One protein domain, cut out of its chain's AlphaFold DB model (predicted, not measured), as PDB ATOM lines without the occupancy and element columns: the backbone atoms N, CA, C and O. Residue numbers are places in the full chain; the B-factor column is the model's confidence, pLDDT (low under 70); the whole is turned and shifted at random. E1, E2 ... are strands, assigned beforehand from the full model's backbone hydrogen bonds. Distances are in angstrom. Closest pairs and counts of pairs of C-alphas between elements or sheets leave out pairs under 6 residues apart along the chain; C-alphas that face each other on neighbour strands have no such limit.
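What this domain is: This is residues 188 to 195 and 510 to 575 of the 576 residues of an uncharacterized protein of Macleaya cordata (UniProt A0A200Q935). The printed part is a small sandwich of two sheets face to face, three strands in one, E3, E1 and E5, and two in the other, E2 and E4, with a long loop that sticks out at one end in residues 548 to 553. The long link from E3 to E4 folds back along the side of the sandwich, where short pairings tie it first to E3 and then to E4. The printed part has 74 residues, no named helix and five named strands, E1 to E5 in that order along the chain; the class is all strand. The larger sheet runs E3, E1, E5 and is mixed, and the smaller one, E2 beside E4, is antiparallel. The whole is only just loose, close to compact, with a radius of gyration of the C-alphas of 13.8 A, and it spans 45 by 22 by 18 A, the free loop adding to the length.

Where its parts are: E1 holds residues 188 to 194 and is 19.4 A long from first to last C-alpha, beginning with C-alpha 188 at (6.017, 1.983, 0.719). After the cut comes E2, residues 511 to 519, 25.5 A long, from C-alpha 511 at (9.732, -3.751, 15.805). E3 is residues 523 to 528, 16.9 A. E4, residues 557 to 565, is 24.9 A long. E5 is residues 570 to 575, 15.9 A, and it ends with C-alpha 575 at (-0.967, -5.026, -6.782). E2 and E4, with 9 residues each, are the longest strands by residues.

How they stand to each other: In the larger sheet E1 is the inner strand, and E3 and E5 are the edge strands. E1 and E5 are parallel, with 24 degrees between their directions; the C-alphas of Ile 189 and Val 572 face each other at 4.7 A, and N 191 and O 573 are within hydrogen-bond range at 2.8 A. E3 and E1 are antiparallel at 165 degrees; N 192 and O 525 are 2.8 A apart, and N 527 and O 190 are also 2.8 A apart, both within hydrogen-bond range. In the smaller sheet E2 and E4 are antiparallel at 159 degrees, with N 513 and O 563 at 2.8 A and N 561 and O 515 at 3.0 A, within hydrogen-bond range. The two sheets form a sandwich, two sheets face to face: the parts that face each other are 9.9 A centre to centre, their best planes are 16 degrees apart, and the strands of the one stand at 25 degrees to those of the other. Between the sheets, the closest C-alphas of E3 and E4 are those of Val 524 and Trp 559, 7.1 A apart. E1 and E4 are apart, as are E2 and E5; E2 and E3 are only just apart, their closest C-alphas 8.2 A from each other. Residues 537 to 538 pair antiparallel with residues 525 to 526 of E3, and residues 540 to 541 with residues 559 to 560 of E4.

The domain as a whole: The two C-alphas farthest apart, those of Asn 531 and Thr 551, are 45.7 A from each other. Residues 196 to 509 are cut out, and C-alphas 195 and 510 are 32.5 A apart across the cut. The links E2 to E3 and E4 to E5 are tight, while E3 to E4 is a long link of 28 residues, in which residues 548 to 553 stand free. The mean pLDDT of the printed part is 77.6, and the model's confidence is under 70 in residues 530 to 534 and 543 to 555.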
ATOM      1  N   LEU A 188       6.964   2.794   1.481       78.31
ATOM      2  CA  LEU A 188       6.017   1.983   0.719       78.31
ATOM      3  C   LEU A 188       6.213   0.495   1.036       78.31
ATOM      4  O   LEU A 188       7.340  -0.001   1.007       78.31
ATOM      5  N   ILE A 189       5.115  -0.216   1.271       81.50
ATOM      6  CA  ILE A 189       5.032  -1.679   1.252       81.50
ATOM      7  C   ILE A 189       4.047  -2.053   0.141       81.50
ATOM      8  O   ILE A 189       2.944  -1.511   0.081       81.50
ATOM      9  N   ILE A 190       4.425  -2.972  -0.743       83.31
ATOM     10  CA  ILE A 190       3.561  -3.477  -1.816       83.31
ATOM     11  C   ILE A 190       3.338  -4.970  -1.597       83.31
ATOM     12  O   ILE A 190       4.294  -5.720  -1.425       83.31
ATOM     13  N   ILE A 191       2.080  -5.401  -1.629       80.69
ATOM     14  CA  ILE A 191       1.686  -6.808  -1.604       80.69
ATOM     15  C   ILE A 191       1.201  -7.192  -3.002       80.69
ATOM     16  O   ILE A 191       0.206  -6.654  -3.489       80.69
ATOM     17  N   TYR A 192       1.906  -8.121  -3.638       82.62
ATOM     18  CA  TYR A 192       1.557  -8.720  -4.924       82.62
ATOM     19  C   TYR A 192       0.774 -10.012  -4.688       82.62
ATOM     20  O   TYR A 192       1.220 -10.857  -3.911       82.62
ATOM     21  N   ALA A 193      -0.367 -10.192  -5.356       81.44
ATOM     22  CA  ALA A 193      -1.225 -11.369  -5.185       81.44
ATOM     23  C   ALA A 193      -1.591 -12.010  -6.535       81.44
ATOM     24  O   ALA A 193      -2.584 -11.651  -7.163       81.44
ATOM     25  N   ALA A 194      -0.806 -12.998  -6.974       81.06
ATOM     26  CA  ALA A 194      -1.039 -13.689  -8.241       81.06
ATOM     27  C   ALA A 194      -2.117 -14.778  -8.098       81.06
ATOM     28  O   ALA A 194      -1.979 -15.691  -7.282       81.06
ATOM     29  N   ALA A 195      -3.169 -14.721  -8.917       71.50
ATOM     30  CA  ALA A 195      -4.240 -15.719  -8.948       71.50
ATOM     31  C   ALA A 195      -4.119 -16.660 -10.158       71.50
ATOM     32  O   ALA A 195      -3.963 -16.204 -11.290       71.50
ATOM     33  N   LEU A 510      14.189  -1.740  15.878       87.81
ATOM     34  CA  LEU A 510      13.304  -2.556  15.039       87.81
ATOM     35  C   LEU A 510      12.135  -3.151  15.837       87.81
ATOM     36  O   LEU A 510      12.318  -3.751  16.893       87.81
ATOM     37  N   LYS A 511      10.920  -3.060  15.285       86.38
ATOM     38  CA  LYS A 511       9.732  -3.751  15.805       86.38
ATOM     39  C   LYS A 511       9.356  -4.936  14.925       86.38
ATOM     40  O   LYS A 511       9.371  -4.831  13.698       86.38
ATOM     41  N   GLU A 512       8.967  -6.035  15.557       90.00
ATOM     42  CA  GLU A 512       8.402  -7.206  14.891       90.00
ATOM     43  C   GLU A 512       6.970  -6.892  14.423       90.00
ATOM     44  O   GLU A 512       6.128  -6.419  15.191       90.00
ATOM     45  N   VAL A 513       6.679  -7.106  13.141       89.38
ATOM     46  CA  VAL A 513       5.400  -6.763  12.509       89.38
ATOM     47  C   VAL A 513       4.909  -7.933  11.668       89.38
ATOM     48  O   VAL A 513       5.511  -8.297  10.660       89.38
ATOM     49  N   GLN A 514       3.763  -8.488  12.049       90.81
ATOM     50  CA  GLN A 514       3.043  -9.475  11.262       90.81
ATOM     51  C   GLN A 514       2.137  -8.784  10.241       90.81
ATOM     52  O   GLN A 514       1.251  -8.001  10.599       90.81
ATOM     53  N   ILE A 515       2.313  -9.122   8.967       90.44
ATOM     54  CA  ILE A 515       1.388  -8.751   7.897       90.44
ATOM     55  C   ILE A 515       0.530  -9.970   7.564       90.44
ATOM     56  O   ILE A 515       1.054 -11.030   7.240       90.44
ATOM     57  N   GLU A 516      -0.789  -9.806   7.619       92.25
ATOM     58  CA  GLU A 516      -1.789 -10.780   7.182       92.25
ATOM     59  C   GLU A 516      -2.472 -10.282   5.900       92.25
ATOM     60  O   GLU A 516      -2.931  -9.141   5.838       92.25
ATOM     61  N   PHE A 517      -2.634 -11.148   4.903       89.19
ATOM     62  CA  PHE A 517      -3.416 -10.878   3.698       89.19
ATOM     63  C   PHE A 517      -4.469 -11.973   3.503       89.19
ATOM     64  O   PHE A 517      -4.155 -13.155   3.379       89.19
ATOM     65  N   TRP A 518      -5.740 -11.581   3.473       88.00
ATOM     66  CA  TRP A 518      -6.866 -12.467   3.185       88.00
ATOM     67  C   TRP A 518      -7.258 -12.323   1.720       88.00
ATOM     68  O   TRP A 518      -7.796 -11.287   1.340       88.00
ATOM     69  N   GLY A 519      -7.038 -13.352   0.903       84.81
ATOM     70  CA  GLY A 519      -7.343 -13.296  -0.527       84.81
ATOM     71  C   GLY A 519      -7.325 -14.666  -1.199       84.81
ATOM     72  O   GLY A 519      -6.963 -15.670  -0.590       84.81
ATOM     73  N   ASN A 520      -7.744 -14.720  -2.462       81.62
ATOM     74  CA  ASN A 520      -7.614 -15.919  -3.287       81.62
ATOM     75  C   ASN A 520      -6.473 -15.709  -4.288       81.62
ATOM     76  O   ASN A 520      -6.624 -14.959  -5.249       81.62
ATOM     77  N   ALA A 521      -5.339 -16.343  -4.006       82.50
ATOM     78  CA  ALA A 521      -4.092 -16.267  -4.755       82.50
ATOM     79  C   ALA A 521      -3.366 -17.623  -4.666       82.50
ATOM     80  O   ALA A 521      -3.643 -18.418  -3.766       82.50
ATOM     81  N   GLU A 522      -2.440 -17.874  -5.587       84.88
ATOM     82  CA  GLU A 522      -1.531 -19.030  -5.589       84.88
ATOM     83  C   GLU A 522      -0.213 -18.714  -4.877       84.88
ATOM     84  O   GLU A 522       0.353 -19.569  -4.199       84.88
ATOM     85  N   THR A 523       0.241 -17.466  -4.996       86.25
ATOM     86  CA  THR A 523       1.406 -16.909  -4.305       86.25
ATOM     87  C   THR A 523       1.123 -15.462  -3.929       86.25
ATOM     88  O   THR A 523       0.633 -14.696  -4.765       86.25
ATOM     89  N   VAL A 524       1.479 -15.081  -2.704       88.50
ATOM     90  CA  VAL A 524       1.441 -13.690  -2.243       88.50
ATOM     91  C   VAL A 524       2.841 -13.282  -1.793       88.50
ATOM     92  O   VAL A 524       3.512 -14.033  -1.084       88.50
ATOM     93  N   GLU A 525       3.295 -12.115  -2.237       90.88
ATOM     94  CA  GLU A 525       4.655 -11.611  -2.035       90.88
ATOM     95  C   GLU A 525       4.632 -10.161  -1.541       90.88
ATOM     96  O   GLU A 525       3.922  -9.323  -2.094       90.88
ATOM     97  N   VAL A 526       5.429  -9.855  -0.518       88.69
ATOM     98  CA  VAL A 526       5.620  -8.510   0.031       88.69
ATOM     99  C   VAL A 526       6.946  -7.941  -0.468       88.69
ATOM    100  O   VAL A 526       7.997  -8.558  -0.307       88.69
ATOM    101  N   ALA A 527       6.910  -6.741  -1.035       85.44
ATOM    102  CA  ALA A 527       8.078  -5.922  -1.340       85.44
ATOM    103  C   ALA A 527       8.014  -4.602  -0.557       85.44
ATOM    104  O   ALA A 527       6.939  -4.172  -0.134       85.44
ATOM    105  N   GLY A 528       9.154  -3.933  -0.395       80.62
ATOM    106  CA  GLY A 528       9.234  -2.618   0.239       80.62
ATOM    107  C   GLY A 528      10.097  -1.658  -0.573       80.62
ATOM    108  O   GLY A 528      11.086  -2.071  -1.168       80.62
ATOM    109  N   SER A 529       9.757  -0.368  -0.574       71.62
ATOM    110  CA  SER A 529      10.599   0.677  -1.181       71.62
ATOM    111  C   SER A 529      11.668   1.219  -0.224       71.62
ATOM    112  O   SER A 529      12.300   2.231  -0.528       71.62
ATOM    113  N   PHE A 530      11.809   0.633   0.969       66.00
ATOM    114  CA  PHE A 530      12.639   1.169   2.047       66.00
ATOM    115  C   PHE A 530      13.943   0.373   2.206       66.00
ATOM    116  O   PHE A 530      13.934  -0.855   2.165       66.00
ATOM    117  N   ASN A 531      15.057   1.109   2.323       48.00
ATOM    118  CA  ASN A 531      16.411   0.672   2.694       48.00
ATOM    119  C   ASN A 531      16.701  -0.845   2.597       48.00
ATOM    120  O   ASN A 531      16.583  -1.581   3.576       48.00
ATOM    121  N   GLY A 532      17.139  -1.285   1.412       57.72
ATOM    122  CA  GLY A 532      17.756  -2.602   1.189       57.72
ATOM    123  C   GLY A 532      16.825  -3.739   0.744       57.72
ATOM    124  O   GLY A 532      17.308  -4.831   0.442       57.72
ATOM    125  N   TRP A 533      15.509  -3.519   0.651       68.56
ATOM    126  CA  TRP A 533      14.534  -4.553   0.265       68.56
ATOM    127  C   TRP A 533      14.501  -4.829  -1.252       68.56
ATOM    128  O   TRP A 533      13.501  -4.633  -1.935       68.56
ATOM    129  N   HIS A 534      15.616  -5.334  -1.785       63.78
ATOM    130  CA  HIS A 534      15.777  -5.708  -3.198       63.78
ATOM    131  C   HIS A 534      15.099  -7.039  -3.583       63.78
ATOM    132  O   HIS A 534      15.144  -7.438  -4.746       63.78
ATOM    133  N   HIS A 535      14.483  -7.737  -2.625       75.25
ATOM    134  CA  HIS A 535      13.893  -9.062  -2.807       75.25
ATOM    135  C   HIS A 535      12.440  -9.097  -2.320       75.25
ATOM    136  O   HIS A 535      12.107  -8.541  -1.276       75.25
ATOM    137  N   GLN A 536      11.588  -9.793  -3.071       85.31
ATOM    138  CA  GLN A 536      10.205 -10.084  -2.695       85.31
ATOM    139  C   GLN A 536      10.174 -11.186  -1.625       85.31
ATOM    140  O   GLN A 536      10.675 -12.290  -1.850       85.31
ATOM    141  N   ILE A 537       9.571 -10.901  -0.470       87.25
ATOM    142  CA  ILE A 537       9.370 -11.871   0.612       87.25
ATOM    143  C   ILE A 537       8.045 -12.592   0.385       87.25
ATOM    144  O   ILE A 537       6.979 -11.978   0.406       87.25
ATOM    145  N   LYS A 538       8.093 -13.910   0.187       90.19
ATOM    146  CA  LYS A 538       6.881 -14.732   0.095       90.19
ATOM    147  C   LYS A 538       6.162 -14.783   1.438       90.19
ATOM    148  O   LYS A 538       6.788 -14.963   2.478       90.19
ATOM    149  N   MET A 539       4.843 -14.634   1.399       91.62
ATOM    150  CA  MET A 539       3.983 -14.889   2.549       91.62
ATOM    151  C   MET A 539       3.672 -16.382   2.632       91.62
ATOM    152  O   MET A 539       3.381 -17.017   1.616       91.62
ATOM    153  N   ASP A 540       3.666 -16.924   3.844       91.56
ATOM    154  CA  ASP A 540       3.259 -18.297   4.101       91.56
ATOM    155  C   ASP A 540       1.739 -18.400   4.206       91.56
ATOM    156  O   ASP A 540       1.054 -17.590   4.836       91.56
ATOM    157  N   ALA A 541       1.187 -19.422   3.565       87.75
ATOM    158  CA  ALA A 541      -0.248 -19.588   3.434       87.75
ATOM    159  C   ALA A 541      -0.809 -20.427   4.591       87.75
ATOM    160  O   ALA A 541      -0.798 -21.662   4.539       87.75
ATOM    161  N   VAL A 542      -1.309 -19.744   5.623       83.25
ATOM    162  CA  VAL A 542      -1.745 -20.312   6.907       83.25
ATOM    163  C   VAL A 542      -2.741 -21.466   6.683       83.25
ATOM    164  O   VAL A 542      -3.838 -21.225   6.168       83.25
ATOM    165  N   PRO A 543      -2.416 -22.715   7.084       67.50
ATOM    166  CA  PRO A 543      -3.261 -23.882   6.801       67.50
ATOM    167  C   PRO A 543      -4.671 -23.793   7.400       67.50
ATOM    168  O   PRO A 543      -5.624 -24.324   6.838       67.50
ATOM    169  N   SER A 544      -4.803 -23.098   8.530       57.09
ATOM    170  CA  SER A 544      -5.998 -23.089   9.377       57.09
ATOM    171  C   SER A 544      -7.105 -22.120   8.938       57.09
ATOM    172  O   SER A 544      -8.040 -21.897   9.708       57.09
ATOM    173  N   SER A 545      -7.052 -21.533   7.733       50.50
ATOM    174  CA  SER A 545      -8.144 -20.692   7.207       50.50
ATOM    175  C   SER A 545      -9.328 -21.532   6.699       50.50
ATOM    176  O   SER A 545      -9.757 -21.420   5.547       50.50
ATOM    177  N   THR A 546      -9.855 -22.400   7.566       44.78
ATOM    178  CA  THR A 546     -11.034 -23.236   7.321       44.78
ATOM    179  C   THR A 546     -12.294 -22.382   7.429       44.78
ATOM    180  O   THR A 546     -13.040 -22.447   8.405       44.78
ATOM    181  N   THR A 547     -12.528 -21.542   6.422       47.69
ATOM    182  CA  THR A 547     -13.751 -20.745   6.307       47.69
ATOM    183  C   THR A 547     -14.935 -21.683   6.055       47.69
ATOM    184  O   THR A 547     -15.164 -22.127   4.930       47.69
ATOM    185  N   ILE A 548     -15.652 -22.029   7.125       53.00
ATOM    186  CA  ILE A 548     -16.924 -22.763   7.080       53.00
ATOM    187  C   ILE A 548     -17.987 -21.865   6.409       53.00
ATOM    188  O   ILE A 548     -17.897 -20.636   6.495       53.00
ATOM    189  N   ASN A 549     -19.018 -22.479   5.810       45.44
ATOM    190  CA  ASN A 549     -20.145 -21.867   5.071       45.44
ATOM    191  C   ASN A 549     -19.843 -21.595   3.568       45.44
ATOM    192  O   ASN A 549     -18.720 -21.820   3.119       45.44
ATOM    193  N   PRO A 550     -20.860 -21.348   2.717       44.66
ATOM    194  CA  PRO A 550     -21.497 -22.459   2.009       44.66
ATOM    195  C   PRO A 550     -21.278 -22.452   0.485       44.66
ATOM    196  O   PRO A 550     -20.725 -21.522  -0.101       44.66
ATOM    197  N   THR A 551     -21.753 -23.536  -0.137       50.62
ATOM    198  CA  THR A 551     -22.023 -23.768  -1.566       50.62
ATOM    199  C   THR A 551     -21.792 -22.573  -2.508       50.62
ATOM    200  O   THR A 551     -22.631 -21.685  -2.624       50.62
ATOM    201  N   GLY A 552     -20.678 -22.603  -3.250       50.66
ATOM    202  CA  GLY A 552     -20.431 -21.742  -4.419       50.66
ATOM    203  C   GLY A 552     -19.407 -20.616  -4.231       50.66
ATOM    204  O   GLY A 552     -18.828 -20.161  -5.217       50.66
ATOM    205  N   SER A 553     -19.118 -20.191  -2.998       55.47
ATOM    206  CA  SER A 553     -18.106 -19.153  -2.745       55.47
ATOM    207  C   SER A 553     -16.673 -19.668  -2.961       55.47
ATOM    208  O   SER A 553     -16.304 -20.739  -2.471       55.47
ATOM    209  N   ARG A 554     -15.826 -18.900  -3.666       61.38
ATOM    210  CA  ARG A 554     -14.387 -19.205  -3.780       61.38
ATOM    211  C   ARG A 554     -13.721 -18.975  -2.420       61.38
ATOM    212  O   ARG A 554     -13.659 -17.838  -1.958       61.38
ATOM    213  N   LYS A 555     -13.194 -20.040  -1.806       66.00
ATOM    214  CA  LYS A 555     -12.503 -19.987  -0.507       66.00
ATOM    215  C   LYS A 555     -11.378 -18.944  -0.532       66.00
ATOM    216  O   LYS A 555     -10.438 -19.070  -1.315       66.00
ATOM    217  N   SER A 556     -11.463 -17.935   0.333       73.75
ATOM    218  CA  SER A 556     -10.337 -17.052   0.639       73.75
ATOM    219  C   SER A 556      -9.333 -17.788   1.527       73.75
ATOM    220  O   SER A 556      -9.717 -18.550   2.414       73.75
ATOM    221  N   ARG A 557      -8.041 -17.560   1.280       84.81
ATOM    222  CA  ARG A 557      -6.933 -18.115   2.059       84.81
ATOM    223  C   ARG A 557      -6.277 -16.997   2.862       84.81
ATOM    224  O   ARG A 557      -6.182 -15.865   2.382       84.81
ATOM    225  N   LEU A 558      -5.844 -17.310   4.080       88.44
ATOM    226  CA  LEU A 558      -5.008 -16.407   4.866       88.44
ATOM    227  C   LEU A 558      -3.538 -16.621   4.495       88.44
ATOM    228  O   LEU A 558      -3.040 -17.745   4.508       88.44
ATOM    229  N   TRP A 559      -2.854 -15.525   4.210       91.44
ATOM    230  CA  TRP A 559      -1.418 -15.432   3.983       91.44
ATOM    231  C   TRP A 559      -0.816 -14.605   5.113       91.44
ATOM    232  O   TRP A 559      -1.422 -13.615   5.519       91.44
ATOM    233  N   SER A 560       0.342 -14.991   5.640       91.75
ATOM    234  CA  SER A 560       1.007 -14.278   6.733       91.75
ATOM    235  C   SER A 560       2.520 -14.223   6.527       91.75
ATOM    236  O   SER A 560       3.106 -15.132   5.949       91.75
ATOM    237  N   THR A 561       3.161 -13.153   6.984       92.38
ATOM    238  CA  THR A 561       4.623 -13.063   7.102       92.38
ATOM    239  C   THR A 561       4.992 -12.157   8.274       92.38
ATOM    240  O   THR A 561       4.184 -11.320   8.684       92.38
ATOM    241  N   VAL A 562       6.192 -12.333   8.827       91.69
ATOM    242  CA  VAL A 562       6.715 -11.556   9.960       91.69
ATOM    243  C   VAL A 562       7.951 -10.793   9.503       91.69
ATOM    244  O   VAL A 562       8.877 -11.375   8.945       91.69
ATOM    245  N   LEU A 563       7.939  -9.480   9.716       89.56
ATOM    246  CA  LEU A 563       8.925  -8.533   9.205       89.56
ATOM    247  C   LEU A 563       9.452  -7.673  10.357       89.56
ATOM    248  O   LEU A 563       8.675  -7.258  11.214       89.56
ATOM    249  N   TRP A 564      10.740  -7.340  10.349       88.75
ATOM    250  CA  TRP A 564      11.320  -6.391  11.305       88.75
ATOM    251  C   TRP A 564      11.404  -5.002  10.669       88.75
ATOM    252  O   TRP A 564      12.046  -4.823   9.634       88.75
ATOM    253  N   LEU A 565      10.712  -4.025  11.261       86.56
ATOM    254  CA  LEU A 565      10.526  -2.684  10.704       86.56
ATOM    255  C   LEU A 565      10.822  -1.607  11.756       86.56
ATOM    256  O   LEU A 565      10.272  -1.629  12.856       86.56
ATOM    257  N   TYR A 566      11.631  -0.605  11.401       85.81
ATOM    258  CA  TYR A 566      11.824   0.588  12.236       85.81
ATOM    259  C   TYR A 566      10.504   1.370  12.391       85.81
ATOM    260  O   TYR A 566       9.750   1.453  11.415       85.81
ATOM    261  N   PRO A 567      10.237   2.040  13.528       80.81
ATOM    262  CA  PRO A 567       9.163   3.013  13.679       80.81
ATOM    263  C   PRO A 567       9.058   3.978  12.493       80.81
ATOM    264  O   PRO A 567      10.056   4.466  11.954       80.81
ATOM    265  N   GLY A 568       7.825   4.231  12.059       81.38
ATOM    266  CA  GLY A 568       7.533   5.065  10.898       81.38
ATOM    267  C   GLY A 568       6.123   4.843  10.363       81.38
ATOM    268  O   GLY A 568       5.391   3.969  10.829       81.38
ATOM    269  N   ILE A 569       5.748   5.647   9.368       80.00
ATOM    270  CA  ILE A 569       4.487   5.497   8.638       80.00
ATOM    271  C   ILE A 569       4.761   4.650   7.395       80.00
ATOM    272  O   ILE A 569       5.505   5.072   6.504       80.00
ATOM    273  N   TYR A 570       4.147   3.468   7.353       82.62
ATOM    274  CA  TYR A 570       4.190   2.559   6.214       82.62
ATOM    275  C   TYR A 570       2.860   2.598   5.464       82.62
ATOM    276  O   TYR A 570       1.800   2.385   6.053       82.62
ATOM    277  N   GLU A 571       2.916   2.858   4.163       83.12
ATOM    278  CA  GLU A 571       1.756   2.786   3.277       83.12
ATOM    279  C   GLU A 571       1.731   1.419   2.602       83.12
ATOM    280  O   GLU A 571       2.667   1.075   1.882       83.12
ATOM    281  N   VAL A 572       0.671   0.638   2.834       82.06
ATOM    282  CA  VAL A 572       0.538  -0.712   2.269       82.06
ATOM    283  C   VAL A 572      -0.404  -0.694   1.069       82.06
ATOM    284  O   VAL A 572      -1.581  -0.361   1.201       82.06
ATOM    285  N   TRP A 573       0.114  -1.088  -0.090       78.44
ATOM    286  CA  TRP A 573      -0.586  -1.105  -1.373       78.44
ATOM    287  C   TRP A 573      -0.745  -2.541  -1.883       78.44
ATOM    288  O   TRP A 573       0.146  -3.365  -1.697       78.44
ATOM    289  N   THR A 574      -1.855  -2.855  -2.553       77.88
ATOM    290  CA  THR A 574      -2.049  -4.146  -3.236       77.88
ATOM    291  C   THR A 574      -1.853  -3.990  -4.739       77.88
ATOM    292  O   THR A 574      -2.572  -3.199  -5.353       77.88
ATOM    293  N   SER A 575      -0.964  -4.784  -5.336       72.69
ATOM    294  CA  SER A 575      -0.967  -5.026  -6.782       72.69
ATOM    295  C   SER A 575      -1.613  -6.378  -7.063       72.69
ATOM    296  O   SER A 575      -1.212  -7.401  -6.497       72.69
TER     297      SER A 575